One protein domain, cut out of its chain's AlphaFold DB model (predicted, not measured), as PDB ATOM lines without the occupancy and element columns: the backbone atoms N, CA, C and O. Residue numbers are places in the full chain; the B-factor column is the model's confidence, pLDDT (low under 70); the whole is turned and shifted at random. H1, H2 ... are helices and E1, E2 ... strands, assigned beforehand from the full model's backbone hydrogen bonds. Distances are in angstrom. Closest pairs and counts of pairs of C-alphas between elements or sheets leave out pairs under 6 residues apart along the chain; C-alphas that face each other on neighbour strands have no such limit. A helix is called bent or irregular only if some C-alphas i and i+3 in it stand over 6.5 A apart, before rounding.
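What this domain is: This is residues 2 to 149 and 158 to 175 of the 212 residues of an uncharacterized protein of Flavobacterium sp. CS20 (UniProt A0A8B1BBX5). A strongly twisted sheet of five parallel strands makes the core, with H3 and H4 over one face and the long helix H2 over the opposite face at the E3 edge. H5 and H6 pack on each other and graze the sheet, H1 makes a corner with H2, and H7 lies away from the sheet. The printed part has 166 residues with seven named helices and five named strands, in the order H1 H2 E1 H3 E2 H4 E3 H5 E4 H6 E5 H7; the class is mixed, and the sheet runs E3 E2 E1 E4 E5. The whole is compact, with a radius of gyration of the C-alphas of 16.0 A and spans of 43, 38 and 28 A.

How they stand to each other: H1, residues 2 to 22, has a kink of 44 degrees near residue 16 and is only just irregular, C-alphas 14 and 17 being 6.8 A apart. With residues 16 to 21 alone it touches H2, residues 24 to 46; the closest C-alphas, of Gly 20 and Lys 27, are 4.1 A apart. E1, residues 51 to 56, is parallel to E2, residues 80 to 85, with N 54 and O 82 within hydrogen-bond range at 2.8 A. E3, residues 102 to 105, is parallel to E2, with N 104 and O 83 at 2.9 A. E4, residues 123 to 129, is parallel to E1, with N 127 and O 53 at 2.8 A, and to E5, residues 147 to 149, with N 149 and O 126 at 2.8 A. H2 is on the sheet at a height of 7.4 A, over E3 and only just over E2, with 3 C-alphas; the closest C-alphas of H2 and E3, of Thr 36 and Thr 104, are 5.4 A apart. On the opposite face are H3, residues 59 to 72, irregular with C-alphas 64 and 67 at 7.1 A, and H4, residues 88 to 94; their closest C-alphas, of Leu 59 and Gly 90, are 4.0 A apart. H5, residues 111 to 121, touches H6, residues 135 to 143, at a steep tilt of 52 degrees, with the C-alphas of Ser 114 and Phe 137 closest at 5.0 A. E1, H3, E2 form a strand-helix-strand unit, two parallel neighbour strands with a helix between, as do E2, H4, E3 and E4, H6, E5; E3, H5, E4 form a split one, with E2 and E1 between its strands, and the four crossovers are right-handed. H7, residues 158 to 165, touches no helix. Every O i to N i+4 pair is within hydrogen-bond range in H5, H6 and H7, against 13 of 17 in H1, 18 of 19 in H2, 8 of 10 in H3 and 2 of 3 in H4.

Where its parts are: H1 begins at C-alpha 2, (22.131, -3.789, 60.803), and is 30.0 A long; H2 is 32.9 A and H3 19.6 A. E2 is 16.3 A long, E1 and E4 16.1 A each. H7 ends at C-alpha 165, (21.065, 6.503, 50.272).

The domain as a whole: The C-alphas farthest apart, of Phe 22 and His 75, are 47.8 A apart. Residues 150 to 157 are not printed, and C-alphas 149 and 158 are 19.5 A apart across the cut. Of the links that are printed whole, none is long. The mean pLDDT of the printed part is 88.8; residues 158 to 175 are under 70.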
ATOM      1  N   LYS A   2      23.028  -3.685  59.621       78.88
ATOM      2  CA  LYS A   2      22.131  -3.789  60.803       78.88
ATOM      3  C   LYS A   2      22.824  -4.257  62.090       78.88
ATOM      4  O   LYS A   2      22.481  -3.776  63.163       78.88
ATOM      5  N   TRP A   3      23.772  -5.190  61.985       86.38
ATOM      6  CA  TRP A   3      24.540  -5.670  63.135       86.38
ATOM      7  C   TRP A   3      25.404  -4.566  63.749       86.38
ATOM      8  O   TRP A   3      25.319  -4.356  64.949       86.38
ATOM      9  N   LEU A   4      26.135  -3.800  62.929       88.00
ATOM     10  CA  LEU A   4      26.968  -2.693  63.406       88.00
ATOM     11  C   LEU A   4      26.126  -1.617  64.102       88.00
ATOM     12  O   LEU A   4      26.453  -1.223  65.211       88.00
ATOM     13  N   TYR A   5      24.992  -1.226  63.509       89.19
ATOM     14  CA  TYR A   5      24.043  -0.303  64.143       89.19
ATOM     15  C   TYR A   5      23.566  -0.814  65.511       89.19
ATOM     16  O   TYR A   5      23.632  -0.097  66.508       89.19
ATOM     17  N   ASN A   6      23.120  -2.076  65.570       91.44
ATOM     18  CA  ASN A   6      22.640  -2.689  66.806       91.44
ATOM     19  C   ASN A   6      23.743  -2.828  67.859       91.44
ATOM     20  O   ASN A   6      23.467  -2.648  69.044       91.44
ATOM     21  N   LEU A   7      24.974  -3.118  67.437       93.56
ATOM     22  CA  LEU A   7      26.137  -3.147  68.309       93.56
ATOM     23  C   LEU A   7      26.387  -1.753  68.887       93.56
ATOM     24  O   LEU A   7      26.389  -1.609  70.103       93.56
ATOM     25  N   SER A   8      26.471  -0.715  68.048       93.62
ATOM     26  CA  SER A   8      26.700   0.667  68.485       93.62
ATOM     27  C   SER A   8      25.646   1.153  69.484       93.62
ATOM     28  O   SER A   8      26.001   1.661  70.547       93.62
ATOM     29  N   ILE A   9      24.354   0.966  69.195       93.44
ATOM     30  CA  ILE A   9      23.282   1.427  70.093       93.44
ATOM     31  C   ILE A   9      23.211   0.603  71.388       93.44
ATOM     32  O   ILE A   9      22.909   1.145  72.455       93.44
ATOM     33  N   SER A  10      23.531  -0.695  71.336       94.62
ATOM     34  CA  SER A  10      23.565  -1.551  72.530       94.62
ATOM     35  C   SER A  10      24.768  -1.231  73.415       94.62
ATOM     36  O   SER A  10      24.614  -1.115  74.631       94.62
ATOM     37  N   SER A  11      25.940  -1.005  72.818       94.69
ATOM     38  CA  SER A  11      27.125  -0.508  73.519       94.69
ATOM     39  C   SER A  11      26.851   0.853  74.148       94.69
ATOM     40  O   SER A  11      27.149   1.044  75.323       94.69
ATOM     41  N   PHE A  12      26.197   1.774  73.430       94.06
ATOM     42  CA  PHE A  12      25.794   3.065  73.990       94.06
ATOM     43  C   PHE A  12      24.875   2.901  75.209       94.06
ATOM     44  O   PHE A  12      25.141   3.497  76.249       94.06
ATOM     45  N   LYS A  13      23.850   2.036  75.136       94.19
ATOM     46  CA  LYS A  13      22.974   1.716  76.282       94.19
ATOM     47  C   LYS A  13      23.769   1.204  77.489       94.19
ATOM     48  O   LYS A  13      23.467   1.598  78.615       94.19
ATOM     49  N   PHE A  14      24.745   0.323  77.263       94.31
ATOM     50  CA  PHE A  14      25.565  -0.263  78.326       94.31
ATOM     51  C   PHE A  14      26.545   0.746  78.943       94.31
ATOM     52  O   PHE A  14      26.730   0.756  80.156       94.31
ATOM     53  N   LEU A  15      27.116   1.638  78.131       95.50
ATOM     54  CA  LEU A  15      28.024   2.696  78.583       95.50
ATOM     55  C   LEU A  15      27.295   3.849  79.282       95.50
ATOM     56  O   LEU A  15      27.867   4.503  80.151       95.50
ATOM     57  N   LEU A  16      26.027   4.092  78.945       93.88
ATOM     58  CA  LEU A  16      25.225   5.191  79.482       93.88
ATOM     59  C   LEU A  16      25.210   5.304  81.024       93.88
ATOM     60  O   LEU A  16      25.380   6.421  81.509       93.88
ATOM     61  N   PRO A  17      25.019   4.233  81.828       93.06
ATOM     62  CA  PRO A  17      25.101   4.334  83.288       93.06
ATOM     63  C   PRO A  17      26.491   4.746  83.788       93.06
ATOM     64  O   PRO A  17      26.564   5.526  84.731       93.06
ATOM     65  N   ILE A  18      27.566   4.276  83.144       94.75
ATOM     66  CA  ILE A  18      28.951   4.621  83.504       94.75
ATOM     67  C   ILE A  18      29.204   6.095  83.190       94.75
ATOM     68  O   ILE A  18      29.618   6.861  84.055       94.75
ATOM     69  N   LEU A  19      28.869   6.525  81.972       94.12
ATOM     70  CA  LEU A  19      28.999   7.920  81.554       94.12
ATOM     71  C   LEU A  19      28.108   8.856  82.383       94.12
ATOM     72  O   LEU A  19      28.482   9.998  82.638       94.12
ATOM     73  N   GLY A  20      26.956   8.378  82.857       93.69
ATOM     74  CA  GLY A  20      26.067   9.117  83.751       93.69
ATOM     75  C   GLY A  20      26.665   9.422  85.132       93.69
ATOM     76  O   GLY A  20      26.163  10.316  85.811       93.69
ATOM     77  N   LEU A  21      27.735   8.739  85.552       93.62
ATOM     78  CA  LEU A  21      28.464   9.098  86.776       93.62
ATOM     79  C   LEU A  21      29.259  10.398  86.599       93.62
ATOM     80  O   LEU A  21      29.376  11.175  87.541       93.62
ATOM     81  N   PHE A  22      29.745  10.656  85.383       95.19
ATOM     82  CA  PHE A  22      30.578  11.815  85.055       95.19
ATOM     83  C   PHE A  22      29.768  12.966  84.447       95.19
ATOM     84  O   PHE A  22      30.056  14.135  84.687       95.19
ATOM     85  N   PHE A  23      28.723  12.648  83.679       95.25
ATOM     86  CA  PHE A  23      27.935  13.625  82.936       95.25
ATOM     87  C   PHE A  23      26.488  13.659  83.425       95.25
ATOM     88  O   PHE A  23      25.663  12.814  83.058       95.25
ATOM     89  N   LYS A  24      26.143  14.710  84.183       93.06
ATOM     90  CA  LYS A  24      24.782  14.944  84.701       93.06
ATOM     91  C   LYS A  24      23.715  14.849  83.606       93.06
ATOM     92  O   LYS A  24      22.681  14.229  83.821       93.06
ATOM     93  N   ARG A  25      23.990  15.383  82.411       92.12
ATOM     94  CA  ARG A  25      23.065  15.334  81.267       92.12
ATOM     95  C   ARG A  25      22.728  13.902  80.834       92.12
ATOM     96  O   ARG A  25      21.567  13.609  80.581       92.12
ATOM     97  N   LEU A  26      23.712  13.001  80.786       93.12
ATOM     98  CA  LEU A  26      23.491  11.597  80.409       93.12
ATOM     99  C   LEU A  26      22.760  10.819  81.507       93.12
ATOM    100  O   LEU A  26      21.922   9.962  81.215       93.12
ATOM    101  N   LYS A  27      23.030  11.157  82.774       93.31
ATOM    102  CA  LYS A  27      22.277  10.635  83.918       93.31
ATOM    103  C   LYS A  27      20.798  11.007  83.816       93.31
ATOM    104  O   LYS A  27      19.961  10.107  83.858       93.31
ATOM    105  N   THR A  28      20.496  12.290  83.615       93.62
ATOM    106  CA  THR A  28      19.129  12.799  83.428       93.62
ATOM    107  C   THR A  28      18.456  12.139  82.225       93.62
ATOM    108  O   THR A  28      17.399  11.537  82.383       93.62
ATOM    109  N   PHE A  29      19.123  12.105  81.066       94.19
ATOM    110  CA  PHE A  29      18.626  11.451  79.848       94.19
ATOM    111  C   PHE A  29      18.165  10.002  80.092       94.19
ATOM    112  O   PHE A  29      17.116   9.582  79.595       94.19
ATOM    113  N   ARG A  30      18.943   9.224  80.862       94.50
ATOM    114  CA  ARG A  30      18.605   7.839  81.230       94.50
ATOM    115  C   ARG A  30      17.453   7.785  82.230       94.50
ATOM    116  O   ARG A  30      16.538   6.983  82.052       94.50
ATOM    117  N   GLN A  31      17.525   8.580  83.295       95.31
ATOM    118  CA  GLN A  31      16.551   8.558  84.388       95.31
ATOM    119  C   GLN A  31      15.161   8.974  83.912       95.31
ATOM    120  O   GLN A  31      14.188   8.300  84.231       95.31
ATOM    121  N   GLU A  32      15.065  10.014  83.092       95.62
ATOM    122  CA  GLU A  32      13.780  10.499  82.594       95.62
ATOM    123  C   GLU A  32      13.122   9.518  81.623       95.62
ATOM    124  O   GLU A  32      11.918   9.282  81.705       95.62
ATOM    125  N   ARG A  33      13.897   8.849  80.760       96.56
ATOM    126  CA  ARG A  33      13.383   7.750  79.919       96.56
ATOM    127  C   ARG A  33      12.877   6.570  80.740       96.56
ATOM    128  O   ARG A  33      11.863   5.970  80.402       96.56
ATOM    129  N   GLN A  34      13.564   6.231  81.827       95.62
ATOM    130  CA  GLN A  34      13.110   5.173  82.732       95.62
ATOM    131  C   GLN A  34      11.849   5.575  83.495       95.62
ATOM    132  O   GLN A  34      10.950   4.755  83.658       95.62
ATOM    133  N   GLN A  35      11.775   6.828  83.938       96.88
ATOM    134  CA  GLN A  35      10.624   7.364  84.650       96.88
ATOM    135  C   GLN A  35       9.390   7.421  83.744       96.88
ATOM    136  O   GLN A  35       8.352   6.856  84.077       96.88
ATOM    137  N   THR A  36       9.524   8.009  82.556       96.88
ATOM    138  CA  THR A  36       8.432   8.106  81.574       96.88
ATOM    139  C   THR A  36       7.978   6.754  81.044       96.88
ATOM    140  O   THR A  36       6.802   6.604  80.726       96.88
ATOM    141  N   LYS A  37       8.857   5.742  81.009       97.12
ATOM    142  CA  LYS A  37       8.456   4.356  80.731       97.12
ATOM    143  C   LYS A  37       7.481   3.823  81.789       97.12
ATOM    144  O   LYS A  37       6.467   3.248  81.419       97.12
ATOM    145  N   LYS A  38       7.745   4.042  83.081       97.56
ATOM    146  CA  LYS A  38       6.842   3.609  84.167       97.56
ATOM    147  C   LYS A  38       5.517   4.373  84.160       97.56
ATOM    148  O   LYS A  38       4.456   3.791  84.373       97.56
ATOM    149  N   GLU A  39       5.581   5.681  83.905       97.69
ATOM    150  CA  GLU A  39       4.387   6.525  83.752       97.69
ATOM    151  C   GLU A  39       3.541   6.032  82.565       97.69
ATOM    152  O   GLU A  39       2.326   5.902  82.690       97.69
ATOM    153  N   LEU A  40       4.188   5.672  81.449       98.12
ATOM    154  CA  LEU A  40       3.529   5.095  80.280       98.12
ATOM    155  C   LEU A  40       2.888   3.744  80.601       98.12
ATOM    156  O   LEU A  40       1.723   3.554  80.288       98.12
ATOM    157  N   GLU A  41       3.600   2.817  81.244       97.62
ATOM    158  CA  GLU A  41       3.031   1.526  81.666       97.62
ATOM    159  C   GLU A  41       1.769   1.720  82.517       97.62
ATOM    160  O   GLU A  41       0.755   1.061  82.292       97.62
ATOM    161  N   THR A  42       1.796   2.685  83.439       98.06
ATOM    162  CA  THR A  42       0.628   3.045  84.258       98.06
ATOM    163  C   THR A  42      -0.523   3.577  83.402       98.06
ATOM    164  O   THR A  42      -1.651   3.106  83.544       98.06
ATOM    165  N   PHE A  43      -0.243   4.506  82.482       97.75
ATOM    166  CA  PHE A  43      -1.236   5.049  81.552       97.75
ATOM    167  C   PHE A  43      -1.877   3.956  80.690       97.75
ATOM    168  O   PHE A  43      -3.097   3.916  80.555       97.75
ATOM    169  N   ILE A  44      -1.072   3.040  80.145       97.44
ATOM    170  CA  ILE A  44      -1.547   1.925  79.320       97.44
ATOM    171  C   ILE A  44      -2.435   0.980  80.127       97.44
ATOM    172  O   ILE A  44      -3.510   0.623  79.658       97.44
ATOM    173  N   ASN A  45      -2.039   0.626  81.351       96.50
ATOM    174  CA  ASN A  45      -2.826  -0.263  82.209       96.50
ATOM    175  C   ASN A  45      -4.196   0.325  82.588       96.50
ATOM    176  O   ASN A  45      -5.134  -0.421  82.853       96.50
ATOM    177  N   GLN A  46      -4.313   1.653  82.622       96.44
ATOM    178  CA  GLN A  46      -5.555   2.364  82.933       96.44
ATOM    179  C   GLN A  46      -6.381   2.710  81.684       96.44
ATOM    180  O   GLN A  46      -7.531   3.132  81.804       96.44
ATOM    181  N   ASN A  47      -5.819   2.548  80.485       94.56
ATOM    182  CA  ASN A  47      -6.443   2.944  79.232       94.56
ATOM    183  C   ASN A  47      -7.021   1.736  78.479       94.56
ATOM    184  O   ASN A  47      -6.302   0.819  78.097       94.56
ATOM    185  N   GLN A  48      -8.319   1.787  78.181       93.31
ATOM    186  CA  GLN A  48      -9.023   0.745  77.419       93.31
ATOM    187  C   GLN A  48      -9.178   1.074  75.926       93.31
ATOM    188  O   GLN A  48      -9.730   0.275  75.172       93.31
ATOM    189  N   HIS A  49      -8.726   2.249  75.483       96.62
ATOM    190  CA  HIS A  49      -8.921   2.703  74.109       96.62
ATOM    191  C   HIS A  49      -7.688   2.457  73.227       96.62
ATOM    192  O   HIS A  49      -6.562   2.504  73.726       96.62
ATOM    193  N   PRO A  50      -7.856   2.254  71.906       96.69
ATOM    194  CA  PRO A  50      -6.723   2.073  71.002       96.69
ATOM    195  C   PRO A  50      -5.820   3.312  70.949       96.69
ATOM    196  O   PRO A  50      -6.269   4.436  71.192       96.69
ATOM    197  N   ILE A  51      -4.547   3.114  70.606       98.19
ATOM    198  CA  ILE A  51      -3.535   4.176  70.624       98.19
ATOM    199  C   ILE A  51      -3.130   4.574  69.214       98.19
ATOM    200  O   ILE A  51      -2.842   3.729  68.368       98.19
ATOM    201  N   ILE A  52      -3.048   5.879  68.985       97.75
ATOM    202  CA  ILE A  52      -2.358   6.472  67.844       97.75
ATOM    203  C   ILE A  52      -1.037   7.020  68.360       97.75
ATOM    204  O   ILE A  52      -1.016   7.897  69.225       97.75
ATOM    205  N   TRP A  53       0.069   6.491  67.845       98.19
ATOM    206  CA  TRP A  53       1.397   6.914  68.269       98.19
ATOM    207  C   TRP A  53       1.946   7.985  67.328       98.19
ATOM    208  O   TRP A  53       1.954   7.816  66.113       98.19
ATOM    209  N   ILE A  54       2.433   9.086  67.891       97.19
ATOM    210  CA  ILE A  54       3.089  10.169  67.167       97.19
ATOM    211  C   ILE A  54       4.473  10.388  67.766       97.19
ATOM    212  O   ILE A  54       4.612  10.548  68.978       97.19
ATOM    213  N   HIS A  55       5.497  10.412  66.922       97.38
ATOM    214  CA  HIS A  55       6.872  10.674  67.315       97.38
ATOM    215  C   HIS A  55       7.405  11.964  66.694       97.38
ATOM    216  O   HIS A  55       7.323  12.176  65.481       97.38
ATOM    217  N   VAL A  56       7.994  12.803  67.546       95.75
ATOM    218  CA  VAL A  56       8.642  14.066  67.188       95.75
ATOM    219  C   VAL A  56      10.022  14.165  67.845       95.75
ATOM    220  O   VAL A  56      10.205  13.822  69.014       95.75
ATOM    221  N   ALA A  57      11.005  14.689  67.115       94.25
ATOM    222  CA  ALA A  57      12.363  14.842  67.639       94.25
ATOM    223  C   ALA A  57      12.456  15.958  68.691       94.25
ATOM    224  O   ALA A  57      13.130  15.826  69.721       94.25
ATOM    225  N   SER A  58      11.783  17.084  68.439       94.06
ATOM    226  CA  SER A  58      11.890  18.300  69.243       94.06
ATOM    227  C   SER A  58      10.599  19.115  69.288       94.06
ATOM    228  O   SER A  58       9.580  18.743  68.705       94.06
ATOM    229  N   LEU A  59      10.652  20.255  69.988       94.12
ATOM    230  CA  LEU A  59       9.563  21.229  70.009       94.12
ATOM    231  C   LEU A  59       9.218  21.741  68.600       94.12
ATOM    232  O   LEU A  59       8.043  21.927  68.298       94.12
ATOM    233  N   GLY A  60      10.217  21.943  67.735       91.38
ATOM    234  CA  GLY A  60       9.990  22.433  66.374       91.38
ATOM    235  C   GLY A  60       9.146  21.461  65.549       91.38
ATOM    236  O   GLY A  60       8.149  21.863  64.956       91.38
ATOM    237  N   GLU A  61       9.494  20.170  65.565       91.62
ATOM    238  CA  GLU A  61       8.700  19.128  64.901       91.62
ATOM    239  C   GLU A  61       7.316  18.943  65.549       91.62
ATOM    240  O   GLU A  61       6.347  18.649  64.849       91.62
ATOM    241  N   TYR A  62       7.186  19.158  66.862       94.31
ATOM    242  CA  TYR A  62       5.880  19.151  67.521       94.31
ATOM    243  C   TYR A  62       4.947  20.235  66.976       94.31
ATOM    244  O   TYR A  62       3.829  19.921  66.570       94.31
ATOM    245  N   GLU A  63       5.391  21.492  66.917       92.06
ATOM    246  CA  GLU A  63       4.548  22.589  66.418       92.06
ATOM    247  C   GLU A  63       4.127  22.367  64.954       92.06
ATOM    248  O   GLU A  63       3.021  22.736  64.560       92.06
ATOM    249  N   GLN A  64       4.960  21.679  64.165       86.81
ATOM    250  CA  GLN A  64       4.619  21.279  62.799       86.81
ATOM    251  C   GLN A  64       3.500  20.229  62.753       86.81
ATOM    252  O   GLN A  64       2.635  20.296  61.887       86.81
ATOM    253  N   VAL A  65       3.464  19.259  63.670       89.31
ATOM    254  CA  VAL A  65       2.440  18.198  63.634       89.31
ATOM    255  C   VAL A  65       1.147  18.573  64.368       89.31
ATOM    256  O   VAL A  65       0.121  17.925  64.169       89.31
ATOM    257  N   VAL A  66       1.133  19.646  65.167       91.69
ATOM    258  CA  VAL A  66      -0.063  20.108  65.901       91.69
ATOM    259  C   VAL A  66      -1.317  20.253  65.017       91.69
ATOM    260  O   VAL A  66      -2.365  19.736  65.415       91.69
ATOM    261  N   PRO A  67      -1.273  20.897  63.830       87.94
ATOM    262  CA  PRO A  67      -2.433  20.980  62.939       87.94
ATOM    263  C   PRO A  67      -2.943  19.607  62.485       87.94
ATOM    264  O   PRO A  67      -4.152  19.399  62.406       87.94
ATOM    265  N   VAL A  68      -2.033  18.656  62.253       86.25
ATOM    266  CA  VAL A  68      -2.368  17.276  61.870       86.25
ATOM    267  C   VAL A  68      -3.091  16.572  63.019       86.25
ATOM    268  O   VAL A  68      -4.153  15.996  62.809       86.25
ATOM    269  N   ILE A  69      -2.586  16.681  64.252       90.38
ATOM    270  CA  ILE A  69      -3.243  16.090  65.429       90.38
ATOM    271  C   ILE A  69      -4.640  16.688  65.635       90.38
ATOM    272  O   ILE A  69      -5.590  15.947  65.883       90.38
ATOM    273  N   LYS A  70      -4.787  18.014  65.504       90.19
ATOM    274  CA  LYS A  70      -6.089  18.692  65.625       90.19
ATOM    275  C   LYS A  70      -7.091  18.209  64.579       90.19
ATOM    276  O   LYS A  70      -8.256  18.033  64.918       90.19
ATOM    277  N   ALA A  71      -6.639  17.987  63.346       86.38
ATOM    278  CA  ALA A  71      -7.478  17.458  62.278       86.38
ATOM    279  C   ALA A  71      -7.852  15.987  62.513       86.38
ATOM    280  O   ALA A  71      -8.993  15.620  62.282       86.38
ATOM    281  N   LEU A  72      -6.932  15.156  63.017       87.62
ATOM    282  CA  LEU A  72      -7.178  13.726  63.238       87.62
ATOM    283  C   LEU A  72      -8.053  13.444  64.467       87.62
ATOM    284  O   LEU A  72      -8.913  12.567  64.416       87.62
ATOM    285  N   LYS A  73      -7.859  14.170  65.576       89.00
ATOM    286  CA  LYS A  73      -8.513  13.877  66.866       89.00
ATOM    287  C   LYS A  73     -10.039  13.678  66.799       89.00
ATOM    288  O   LYS A  73     -10.521  12.763  67.461       89.00
ATOM    289  N   PRO A  74     -10.818  14.473  66.041       90.00
ATOM    290  CA  PRO A  74     -12.260  14.265  65.908       90.00
ATOM    291  C   PRO A  74     -12.651  12.947  65.226       90.00
ATOM    292  O   PRO A  74     -13.684  12.384  65.577       90.00
ATOM    293  N   HIS A  75     -11.839  12.451  64.288       89.31
ATOM    294  CA  HIS A  75     -12.132  11.250  63.494       89.31
ATOM    295  C   HIS A  75     -11.723   9.947  64.184       89.31
ATOM    296  O   HIS A  75     -12.244   8.888  63.852       89.31
ATOM    297  N   PHE A  76     -10.819  10.025  65.160       90.88
ATOM    298  CA  PHE A  76     -10.310   8.876  65.909       90.88
ATOM    299  C   PHE A  76     -10.757   8.924  67.365       90.88
ATOM    300  O   PHE A  76      -9.961   8.742  68.277       90.88
ATOM    301  N   LYS A  77     -12.037   9.204  67.615       89.44
ATOM    302  CA  LYS A  77     -12.625   8.952  68.934       89.44
ATOM    303  C   LYS A  77     -13.131   7.504  68.970       89.44
ATOM    304  O   LYS A  77     -13.823   7.113  68.033       89.44
ATOM    305  N   PRO A  78     -12.835   6.718  70.023       93.69
ATOM    306  CA  PRO A  78     -12.278   7.126  71.320       93.69
ATOM    307  C   PRO A  78     -10.748   6.943  71.489       93.69
ATOM    308  O   PRO A  78     -10.282   6.856  72.623       93.69
ATOM    309  N   HIS A  79      -9.955   6.870  70.415       96.12
ATOM    310  CA  HIS A  79      -8.506   6.624  70.481       96.12
ATOM    311  C   HIS A  79      -7.749   7.640  71.341       96.12
ATOM    312  O   HIS A  79      -8.087   8.825  71.408       96.12
ATOM    313  N   LYS A  80      -6.657   7.173  71.952       97.56
ATOM    314  CA  LYS A  80      -5.702   8.009  72.681       97.56
ATOM    315  C   LYS A  80      -4.501   8.347  71.822       97.56
ATOM    316  O   LYS A  80      -3.900   7.476  71.198       97.56
ATOM    317  N   PHE A  81      -4.125   9.618  71.829       97.75
ATOM    318  CA  PHE A  81      -2.940  10.089  71.134       97.75
ATOM    319  C   PHE A  81      -1.754  10.032  72.094       97.75
ATOM    320  O   PHE A  81      -1.712  10.773  73.075       97.75
ATOM    321  N   LEU A  82      -0.798   9.153  71.808       98.38
ATOM    322  CA  LEU A  82       0.461   9.039  72.533       98.38
ATOM    323  C   LEU A  82       1.547   9.807  71.778       98.38
ATOM    324  O   LEU A  82       1.836   9.491  70.625       98.38
ATOM    325  N   LEU A  83       2.179  10.773  72.436       98.25
ATOM    326  CA  LEU A  83       3.220  11.611  71.851       98.25
ATOM    327  C   LEU A  83       4.585  11.292  72.464       98.25
ATOM    328  O   LEU A  83       4.793  11.486  73.660       98.25
ATOM    329  N   SER A  84       5.536  10.827  71.652       98.25
ATOM    330  CA  SER A  84       6.910  10.602  72.099       98.25
ATOM    331  C   SER A  84       7.868  11.680  71.601       98.25
ATOM    332  O   SER A  84       7.882  12.022  70.417       98.25
ATOM    333  N   PHE A  85       8.722  12.156  72.504       97.56
ATOM    334  CA  PHE A  85       9.798  13.100  72.212       97.56
ATOM    335  C   PHE A  85      11.165  12.419  72.271       97.56
ATOM    336  O   PHE A  85      11.407  11.585  73.145       97.56
ATOM    337  N   PHE A  86      12.093  12.797  71.388       95.06
ATOM    338  CA  PHE A  86      13.500  12.416  71.563       95.06
ATOM    339  C   PHE A  86      14.270  13.419  72.434       95.06
ATOM    340  O   PHE A  86      15.047  13.014  73.301       95.06
ATOM    341  N   SER A  87      14.064  14.723  72.234       92.19
ATOM    342  CA  SER A  87      14.810  15.768  72.943       92.19
ATOM    343  C   SER A  87      14.092  16.322  74.175       92.19
ATOM    344  O   SER A  87      12.879  16.543  74.172       92.19
ATOM    345  N   ASP A  88      14.893  16.657  75.186       91.62
ATOM    346  CA  ASP A  88      14.457  17.293  76.435       91.62
ATOM    347  C   ASP A  88      13.729  18.624  76.173       91.62
ATOM    348  O   ASP A  88      12.744  18.951  76.832       91.62
ATOM    349  N   SER A  89      14.166  19.370  75.149       89.00
ATOM    350  CA  SER A  89      13.553  20.647  74.757       89.00
ATOM    351  C   SER A  89      12.076  20.514  74.372       89.00
ATOM    352  O   SER A  89      11.271  21.372  74.722       89.00
ATOM    353  N   GLY A  90      11.702  19.432  73.684       91.25
ATOM    354  CA  GLY A  90      10.309  19.171  73.333       91.25
ATOM    355  C   GLY A  90       9.522  18.662  74.534       91.25
ATOM    356  O   GLY A  90       8.478  19.222  74.874       91.25
ATOM    357  N   TYR A  91      10.063  17.645  75.208       95.69
ATOM    358  CA  TYR A  91       9.374  16.979  76.308       95.69
ATOM    359  C   TYR A  91       9.088  17.923  77.479       95.69
ATOM    360  O   TYR A  91       7.941  18.039  77.893       95.69
ATOM    361  N   HIS A  92      10.080  18.653  77.994       95.00
ATOM    362  CA  HIS A  92       9.871  19.506  79.170       95.00
ATOM    363  C   HIS A  92       8.881  20.645  78.929       95.00
ATOM    364  O   HIS A  92       8.155  21.033  79.843       95.00
ATOM    365  N   ILE A  93       8.834  21.180  77.708       93.88
ATOM    366  CA  ILE A  93       7.923  22.275  77.360       93.88
ATOM    367  C   ILE A  93       6.487  21.764  77.207       93.88
ATOM    368  O   ILE A  93       5.544  22.490  77.535       93.88
ATOM    369  N   LYS A  94       6.310  20.530  76.717       95.75
ATOM    370  CA  LYS A  94       4.997  19.986  76.350       95.75
ATOM    371  C   LYS A  94       4.455  18.904  77.278       95.75
ATOM    372  O   LYS A  94       3.281  18.584  77.141       95.75
ATOM    373  N   LYS A  95       5.224  18.399  78.245       91.88
ATOM    374  CA  LYS A  95       4.718  17.486  79.283       91.88
ATOM    375  C   LYS A  95       3.495  18.111  79.964       91.88
ATOM    376  O   LYS A  95       3.590  19.231  80.473       91.88
ATOM    377  N   ASN A  96       2.368  17.400  79.970       91.94
ATOM    378  CA  ASN A  96       1.079  17.838  80.525       91.94
ATOM    379  C   ASN A  96       0.477  19.101  79.872       91.94
ATOM    380  O   ASN A  96      -0.441  19.706  80.423       91.94
ATOM    381  N   LYS A  97       1.023  19.554  78.740       92.50
ATOM    382  CA  LYS A  97       0.609  20.781  78.033       92.50
ATOM    383  C   LYS A  97       0.404  20.551  76.541       92.50
ATOM    384  O   LYS A  97       0.058  21.493  75.823       92.50
ATOM    385  N   SER A  98       0.694  19.351  76.040       93.75
ATOM    386  CA  SER A  98       0.467  19.045  74.641       93.75
ATOM    387  C   SER A  98      -1.024  18.823  74.390       93.75
ATOM    388  O   SER A  98      -1.840  18.738  75.304       93.75
ATOM    389  N   ILE A  99      -1.386  18.744  73.116       94.69
ATOM    390  CA  ILE A  99      -2.739  18.353  72.717       94.69
ATOM    391  C   ILE A  99      -2.919  16.833  72.684       94.69
ATOM    392  O   ILE A  99      -3.994  16.386  72.296       94.69
ATOM    393  N   ALA A 100      -1.897  16.041  73.018       95.94
ATOM    394  CA  ALA A 100      -1.968  14.586  73.106       95.94
ATOM    395  C   ALA A 100      -2.615  14.142  74.429       95.94
ATOM    396  O   ALA A 100      -2.853  14.950  75.320       95.94
ATOM    397  N   ASP A 101      -2.954  12.861  74.535       96.94
ATOM    398  CA  ASP A 101      -3.518  12.277  75.757       96.94
ATOM    399  C   ASP A 101      -2.419  11.822  76.731       96.94
ATOM    400  O   ASP A 101      -2.669  11.708  77.928       96.94
ATOM    401  N   PHE A 102      -1.206  11.570  76.225       97.81
ATOM    402  CA  PHE A 102      -0.037  11.239  77.035       97.81
ATOM    403  C   PHE A 102       1.262  11.629  76.323       97.81
ATOM    404  O   PHE A 102       1.408  11.370  75.124       97.81
ATOM    405  N   GLU A 103       2.229  12.194  77.051       98.12
ATOM    406  CA  GLU A 103       3.580  12.460  76.547       98.12
ATOM    407  C   GLU A 103       4.635  11.563  77.204       98.12
ATOM    408  O   GLU A 103       4.682  11.394  78.422       98.12
ATOM    409  N   THR A 104       5.557  11.034  76.404       98.12
ATOM    410  CA  THR A 104       6.652  10.179  76.878       98.12
ATOM    411  C   THR A 104       7.965  10.505  76.171       98.12
ATOM    412  O   THR A 104       7.977  11.180  75.139       98.12
ATOM    413  N   TYR A 105       9.088  10.016  76.690       98.19
ATOM    414  CA  TYR A 105      10.314   9.977  75.900       98.19
ATOM    415  C   TYR A 105      10.340   8.727  75.030       98.19
ATOM    416  O   TYR A 105       9.957   7.642  75.465       98.19
ATOM    417  N   LEU A 106      10.878   8.853  73.817       97.69
ATOM    418  CA  LEU A 106      11.203   7.681  73.018       97.69
ATOM    419  C   LEU A 106      12.322   6.878  73.718       97.69
ATOM    420  O   LEU A 106      13.386   7.444  74.026       97.69
ATOM    421  N   PRO A 107      12.128   5.566  73.959       97.06
ATOM    422  CA  PRO A 107      13.199   4.691  74.418       97.06
ATOM    423  C   PRO A 107      14.366   4.657  73.429       97.06
ATOM    424  O   PRO A 107      14.230   4.999  72.257       97.06
ATOM    425  N   LEU A 108      15.531   4.201  73.888       96.69
ATOM    426  CA  LEU A 108      16.644   3.972  72.968       96.69
ATOM    427  C   LEU A 108      16.269   2.892  71.953       96.69
ATOM    428  O   LEU A 108      15.726   1.855  72.338       96.69
ATOM    429  N   ASP A 109      16.655   3.089  70.694       96.38
ATOM    430  CA  ASP A 109      16.337   2.181  69.587       96.38
ATOM    431  C   ASP A 109      17.187   0.898  69.591       96.38
ATOM    432  O   ASP A 109      17.747   0.471  68.588       96.38
ATOM    433  N   THR A 110      17.330   0.260  70.749       96.62
ATOM    434  CA  THR A 110      17.835  -1.112  70.849       96.62
ATOM    435  C   THR A 110      16.705  -2.077  70.517       96.62
ATOM    436  O   THR A 110      15.611  -1.887  71.041       96.62
ATOM    437  N   LYS A 111      16.977  -3.166  69.784       95.06
ATOM    438  CA  LYS A 111      15.974  -4.182  69.406       95.06
ATOM    439  C   LYS A 111      14.992  -4.548  70.532       95.06
ATOM    440  O   LYS A 111      13.795  -4.613  70.278       95.06
ATOM    441  N   GLN A 112      15.501  -4.758  71.748       96.44
ATOM    442  CA  GLN A 112      14.693  -5.070  72.930       96.44
ATOM    443  C   GLN A 112      13.760  -3.915  73.319       96.44
ATOM    444  O   GLN A 112      12.558  -4.103  73.384       96.44
ATOM    445  N   GLN A 113      14.285  -2.707  73.536       97.31
ATOM    446  CA  GLN A 113      13.454  -1.573  73.963       97.31
ATOM    447  C   GLN A 113      12.445  -1.141  72.898       97.31
ATOM    448  O   GLN A 113      11.327  -0.782  73.255       97.31
ATOM    449  N   SER A 114      12.805  -1.209  71.612       97.50
ATOM    450  CA  SER A 114      11.861  -0.937  70.528       97.50
ATOM    451  C   SER A 114      10.725  -1.966  70.525       97.50
ATOM    452  O   SER A 114       9.566  -1.596  70.375       97.50
ATOM    453  N   GLN A 115      11.049  -3.253  70.722       97.69
ATOM    454  CA  GLN A 115      10.055  -4.327  70.833       97.69
ATOM    455  C   GLN A 115       9.136  -4.104  72.032       97.69
ATOM    456  O   GLN A 115       7.921  -4.102  71.865       97.69
ATOM    457  N   ASP A 116       9.717  -3.910  73.218       98.06
ATOM    458  CA  ASP A 116       8.978  -3.733  74.467       98.06
ATOM    459  C   ASP A 116       8.023  -2.542  74.364       98.06
ATOM    460  O   ASP A 116       6.867  -2.642  74.755       98.06
ATOM    461  N   PHE A 117       8.488  -1.429  73.793       98.50
ATOM    462  CA  PHE A 117       7.675  -0.234  73.613       98.50
ATOM    463  C   PHE A 117       6.507  -0.475  72.658       98.50
ATOM    464  O   PHE A 117       5.366  -0.240  73.040       98.50
ATOM    465  N   VAL A 118       6.758  -0.983  71.444       98.12
ATOM    466  CA  VAL A 118       5.682  -1.216  70.464       98.12
ATOM    467  C   VAL A 118       4.691  -2.267  70.979       98.12
ATOM    468  O   VAL A 118       3.488  -2.087  70.821       98.12
ATOM    469  N   ASN A 119       5.163  -3.305  71.676       97.94
ATOM    470  CA  ASN A 119       4.303  -4.316  72.301       97.94
ATOM    471  C   ASN A 119       3.477  -3.777  73.469       97.94
ATOM    472  O   ASN A 119       2.385  -4.287  73.716       97.94
ATOM    473  N   LEU A 120       4.010  -2.801  74.205       97.94
ATOM    474  CA  LEU A 120       3.303  -2.141  75.294       97.94
ATOM    475  C   LEU A 120       2.173  -1.272  74.741       97.94
ATOM    476  O   LEU A 120       1.043  -1.373  75.203       97.94
ATOM    477  N   ILE A 121       2.473  -0.434  73.745       97.75
ATOM    478  CA  ILE A 121       1.526   0.579  73.264       97.75
ATOM    479  C   ILE A 121       0.583   0.073  72.163       97.75
ATOM    480  O   ILE A 121      -0.457   0.687  71.958       97.75
ATOM    481  N   LYS A 122       0.938  -1.014  71.459       96.50
ATOM    482  CA  LYS A 122       0.165  -1.654  70.370       96.50
ATOM    483  C   LYS A 122      -0.597  -0.642  69.500       96.50
ATOM    484  O   LYS A 122      -1.830  -0.661  69.470       96.50
ATOM    485  N   PRO A 123       0.110   0.300  68.850       97.38
ATOM    486  CA  PRO A 123      -0.547   1.405  68.182       97.38
ATOM    487  C   PRO A 123      -1.321   0.899  66.967       97.38
ATOM    488  O   PRO A 123      -0.826   0.054  66.223       97.38
ATOM    489  N   GLN A 124      -2.501   1.469  66.727       95.31
ATOM    490  CA  GLN A 124      -3.265   1.217  65.504       95.31
ATOM    491  C   GLN A 124      -2.491   1.711  64.275       95.31
ATOM    492  O   GLN A 124      -2.460   1.059  63.236       95.31
ATOM    493  N   PHE A 125      -1.833   2.861  64.410       93.19
ATOM    494  CA  PHE A 125      -0.835   3.342  63.466       93.19
ATOM    495  C   PHE A 125       0.147   4.294  64.148       93.19
ATOM    496  O   PHE A 125      -0.126   4.840  65.224       93.19
ATOM    497  N   ALA A 126       1.295   4.492  63.504       95.62
ATOM    498  CA  ALA A 126       2.346   5.389  63.964       95.62
ATOM    499  C   ALA A 126       2.564   6.544  62.977       95.62
ATOM    500  O   ALA A 126       2.534   6.342  61.766       95.62
ATOM    501  N   ILE A 127       2.830   7.744  63.488       92.69
ATOM    502  CA  ILE A 127       3.205   8.927  62.712       92.69
ATOM    503  C   ILE A 127       4.597   9.370  63.150       92.69
ATOM    504  O   ILE A 127       4.810   9.706  64.310       92.69
ATOM    505  N   PHE A 128       5.533   9.426  62.211       92.62
ATOM    506  CA  PHE A 128       6.848  10.029  62.391       92.62
ATOM    507  C   PHE A 128       6.875  11.392  61.713       92.62
ATOM    508  O   PHE A 128       6.282  11.575  60.650       92.62
ATOM    509  N   VAL A 129       7.574  12.352  62.307       89.69
ATOM    510  CA  VAL A 129       7.693  13.701  61.749       89.69
ATOM    511  C   VAL A 129       9.113  13.922  61.236       89.69
ATOM    512  O   VAL A 129      10.096  13.642  61.923       89.69
ATOM    513  N   LYS A 130       9.213  14.457  60.016       83.38
ATOM    514  CA  LYS A 130      10.456  14.821  59.329       83.38
ATOM    515  C   LYS A 130      11.347  13.609  59.017       83.38
ATOM    516  O   LYS A 130      10.963  12.764  58.223       83.38
ATOM    517  N   TYR A 131      12.549  13.546  59.586       78.44
ATOM    518  CA  TYR A 131      13.567  12.528  59.294       78.44
ATOM    519  C   TYR A 131      13.973  11.748  60.549       78.44
ATOM    520  O   TYR A 131      15.000  11.071  60.536       78.44
ATOM    521  N   ASP A 132      13.201  11.847  61.636       84.38
ATOM    522  CA  ASP A 132      13.525  11.192  62.907       84.38
ATOM    523  C   ASP A 132      13.083   9.724  62.899       84.38
ATOM    524  O   ASP A 132      12.084   9.327  63.498       84.38
ATOM    525  N   ILE A 133      13.789   8.932  62.094       83.06
ATOM    526  CA  ILE A 133      13.427   7.562  61.755       83.06
ATOM    527  C   ILE A 133      14.381   6.580  62.439       83.06
ATOM    528  O   ILE A 133      15.588   6.584  62.197       83.06
ATOM    529  N   TRP A 134      13.814   5.662  63.222       91.25
ATOM    530  CA  TRP A 134      14.562   4.717  64.050       91.25
ATOM    531  C   TRP A 134      14.415   3.270  63.537       91.25
ATOM    532  O   TRP A 134      13.312   2.711  63.574       91.25
ATOM    533  N   PRO A 135      15.490   2.639  63.018       90.75
ATOM    534  CA  PRO A 135      15.407   1.357  62.323       90.75
ATOM    535  C   PRO A 135      14.769   0.216  63.115       90.75
ATOM    536  O   PRO A 135      14.046  -0.586  62.515       90.75
ATOM    537  N   ASN A 136      15.039   0.074  64.416       93.94
ATOM    538  CA  ASN A 136      14.459  -1.023  65.187       93.94
ATOM    539  C   ASN A 136      12.975  -0.770  65.473       93.94
ATOM    540  O   ASN A 136      12.199  -1.695  65.255       93.94
ATOM    541  N   PHE A 137      12.546   0.447  65.822       95.56
ATOM    542  CA  PHE A 137      11.116   0.790  65.906       95.56
ATOM    543  C   PHE A 137      10.366   0.489  64.606       95.56
ATOM    544  O   PHE A 137       9.338  -0.182  64.640       95.56
ATOM    545  N   LEU A 138      10.909   0.889  63.455       91.56
ATOM    546  CA  LEU A 138      10.294   0.572  62.163       91.56
ATOM    547  C   LEU A 138      10.204  -0.928  61.894       91.56
ATOM    548  O   LEU A 138       9.191  -1.405  61.389       91.56
ATOM    549  N   ASN A 139      11.266  -1.681  62.200       91.06
ATOM    550  CA  ASN A 139      11.238  -3.134  62.043       91.06
ATOM    551  C   ASN A 139      10.134  -3.747  62.917       91.06
ATOM    552  O   ASN A 139       9.503  -4.703  62.479       91.06
ATOM    553  N   GLN A 140       9.894  -3.197  64.111       94.81
ATOM    554  CA  GLN A 140       8.846  -3.675  65.011       94.81
ATOM    555  C   GLN A 140       7.441  -3.340  64.527       94.81
ATOM    556  O   GLN A 140       6.592  -4.226  64.487       94.81
ATOM    557  N   LEU A 141       7.217  -2.105  64.078       93.62
ATOM    558  CA  LEU A 141       5.954  -1.707  63.456       93.62
ATOM    559  C   LEU A 141       5.656  -2.579  62.231       93.62
ATOM    560  O   LEU A 141       4.569  -3.138  62.115       93.62
ATOM    561  N   LYS A 142       6.659  -2.799  61.371       89.50
ATOM    562  CA  LYS A 142       6.551  -3.677  60.199       89.50
ATOM    563  C   LYS A 142       6.218  -5.118  60.577       89.50
ATOM    564  O   LYS A 142       5.364  -5.723  59.938       89.50
ATOM    565  N   ALA A 143       6.908  -5.678  61.570       90.81
ATOM    566  CA  ALA A 143       6.700  -7.058  62.007       90.81
ATOM    567  C   ALA A 143       5.287  -7.294  62.564       90.81
ATOM    568  O   ALA A 143       4.803  -8.418  62.521       90.81
ATOM    569  N   GLN A 144       4.634  -6.239  63.054       92.56
ATOM    570  CA  GLN A 144       3.266  -6.267  63.572       92.56
ATOM    571  C   GLN A 144       2.232  -5.752  62.560       92.56
ATOM    572  O   GLN A 144       1.080  -5.555  62.925       92.56
ATOM    573  N   HIS A 145       2.629  -5.527  61.300       90.69
ATOM    574  CA  HIS A 145       1.774  -4.977  60.238       90.69
ATOM    575  C   HIS A 145       1.134  -3.619  60.577       90.69
ATOM    576  O   HIS A 145       0.091  -3.261  60.039       90.69
ATOM    577  N   ILE A 146       1.786  -2.827  61.432       90.50
ATOM    578  CA  ILE A 146       1.288  -1.518  61.850       90.50
ATOM    579  C   ILE A 146       1.609  -0.483  60.772       90.50
ATOM    580  O   ILE A 146       2.775  -0.265  60.410       90.50
ATOM    581  N   LYS A 147       0.568   0.202  60.288       88.38
ATOM    582  CA  LYS A 147       0.708   1.294  59.321       88.38
ATOM    583  C   LYS A 147       1.560   2.413  59.908       88.38
ATOM    584  O   LYS A 147       1.351   2.855  61.038       88.38
ATOM    585  N   THR A 148       2.532   2.865  59.125       87.19
ATOM    586  CA  THR A 148       3.461   3.919  59.530       87.19
ATOM    587  C   THR A 148       3.405   5.065  58.532       87.19
ATOM    588  O   THR A 148       3.584   4.878  57.327       87.19
ATOM    589  N   PHE A 149       3.177   6.261  59.053       85.81
ATOM    590  CA  PHE A 149       3.072   7.487  58.289       85.81
ATOM    591  C   PHE A 149       4.273   8.379  58.565       85.81
ATOM    592  O   PHE A 149       4.758   8.450  59.694       85.81
ATOM    593  N   ASN A 158      15.912  15.525  47.513       53.12
ATOM    594  CA  ASN A 158      17.353  15.314  47.473       53.12
ATOM    595  C   ASN A 158      17.913  15.085  48.874       53.12
ATOM    596  O   ASN A 158      18.659  14.134  49.057       53.12
ATOM    597  N   ARG A 159      17.520  15.868  49.883       56.56
ATOM    598  CA  ARG A 159      17.924  15.635  51.282       56.56
ATOM    599  C   ARG A 159      17.317  14.365  51.875       56.56
ATOM    600  O   ARG A 159      18.002  13.672  52.627       56.56
ATOM    601  N   PHE A 160      16.073  14.039  51.515       56.25
ATOM    602  CA  PHE A 160      15.445  12.764  51.869       56.25
ATOM    603  C   PHE A 160      16.255  11.596  51.303       56.25
ATOM    604  O   PHE A 160      16.670  10.712  52.046       56.25
ATOM    605  N   ILE A 161      16.553  11.635  50.007       52.31
ATOM    606  CA  ILE A 161      17.308  10.604  49.300       52.31
ATOM    607  C   ILE A 161      18.765  10.553  49.785       52.31
ATOM    608  O   ILE A 161      19.248   9.463  50.040       52.31
ATOM    609  N   LEU A 162      19.459  11.675  49.991       50.84
ATOM    610  CA  LEU A 162      20.863  11.727  50.439       50.84
ATOM    611  C   LEU A 162      21.055  11.160  51.850       50.84
ATOM    612  O   LEU A 162      21.956  10.349  52.060       50.84
ATOM    613  N   ASN A 163      20.190  11.521  52.803       53.16
ATOM    614  CA  ASN A 163      20.243  10.950  54.153       53.16
ATOM    615  C   ASN A 163      19.899   9.450  54.158       53.16
ATOM    616  O   ASN A 163      20.346   8.716  55.038       53.16
ATOM    617  N   PHE A 164      19.125   8.985  53.175       50.38
ATOM    618  CA  PHE A 164      18.630   7.611  53.101       50.38
ATOM    619  C   PHE A 164      19.491   6.690  52.213       50.38
ATOM    620  O   PHE A 164      19.600   5.497  52.486       50.38
ATOM    621  N   MET A 165      20.171   7.225  51.193       41.00
ATOM    622  CA  MET A 165      21.065   6.503  50.272       41.00
ATOM    623  C   MET A 165      22.391   6.091  50.922       41.00
ATOM    624  O   MET A 165      23.079   5.220  50.395       41.00
ATOM    625  N   GLY A 166      22.744   6.663  52.076       44.59
ATOM    626  CA  GLY A 166      23.974   6.327  52.795       44.59
ATOM    627  C   GLY A 166      23.941   4.999  53.562       44.59
ATOM    628  O   GLY A 166      25.000   4.491  53.928       44.59
ATOM    629  N   HIS A 167      22.770   4.406  53.829       43.75
ATOM    630  CA  HIS A 167      22.641   3.164  54.603       43.75
ATOM    631  C   HIS A 167      21.661   2.192  53.934       43.75
ATOM    632  O   HIS A 167      20.593   2.576  53.479       43.75
ATOM    633  N   SER A 168      22.017   0.904  53.882       44.41
ATOM    634  CA  SER A 168      21.237  -0.184  53.265       44.41
ATOM    635  C   SER A 168      19.826  -0.305  53.861       44.41
ATOM    636  O   SER A 168      19.578  -1.047  54.815       44.41
ATOM    637  N   LEU A 169      18.891   0.443  53.275       45.66
ATOM    638  CA  LEU A 169      17.492   0.556  53.691       45.66
ATOM    639  C   LEU A 169      16.514   0.062  52.616       45.66
ATOM    640  O   LEU A 169      15.307   0.090  52.837       45.66
ATOM    641  N   ASN A 170      17.011  -0.530  51.520       42.97
ATOM    642  CA  ASN A 170      16.213  -1.133  50.436       42.97
ATOM    643  C   ASN A 170      15.169  -2.182  50.891       42.97
ATOM    644  O   ASN A 170      14.263  -2.514  50.138       42.97
ATOM    645  N   LYS A 171      15.212  -2.643  52.150       49.16
ATOM    646  CA  LYS A 171      14.207  -3.535  52.767       49.16
ATOM    647  C   LYS A 171      13.116  -2.843  53.609       49.16
ATOM    648  O   LYS A 171      12.162  -3.519  54.007       49.16
ATOM    649  N   LEU A 172      13.238  -1.548  53.918       44.66
ATOM    650  CA  LEU A 172      12.271  -0.795  54.740       44.66
ATOM    651  C   LEU A 172      11.203  -0.052  53.922       44.66
ATOM    652  O   LEU A 172      10.191   0.339  54.491       44.66
ATOM    653  N   TRP A 173      11.371   0.072  52.602       44.88
ATOM    654  CA  TRP A 173      10.479   0.842  51.722       44.88
ATOM    655  C   TRP A 173       9.024   0.354  51.653       44.88
ATOM    656  O   TRP A 173       8.152   1.116  51.266       44.88
ATOM    657  N   GLY A 174       8.731  -0.887  52.048       44.84
ATOM    658  CA  GLY A 174       7.383  -1.460  51.941       44.84
ATOM    659  C   GLY A 174       6.392  -1.079  53.050       44.84
ATOM    660  O   GLY A 174       5.458  -1.842  53.261       44.84
ATOM    661  N   VAL A 175       6.629  -0.011  53.825       49.47
ATOM    662  CA  VAL A 175       5.881   0.257  55.083       49.47
ATOM    663  C   VAL A 175       5.367   1.696  55.210       49.47
ATOM    664  O   VAL A 175       4.566   1.977  56.095       49.47
TER     665      VAL A 175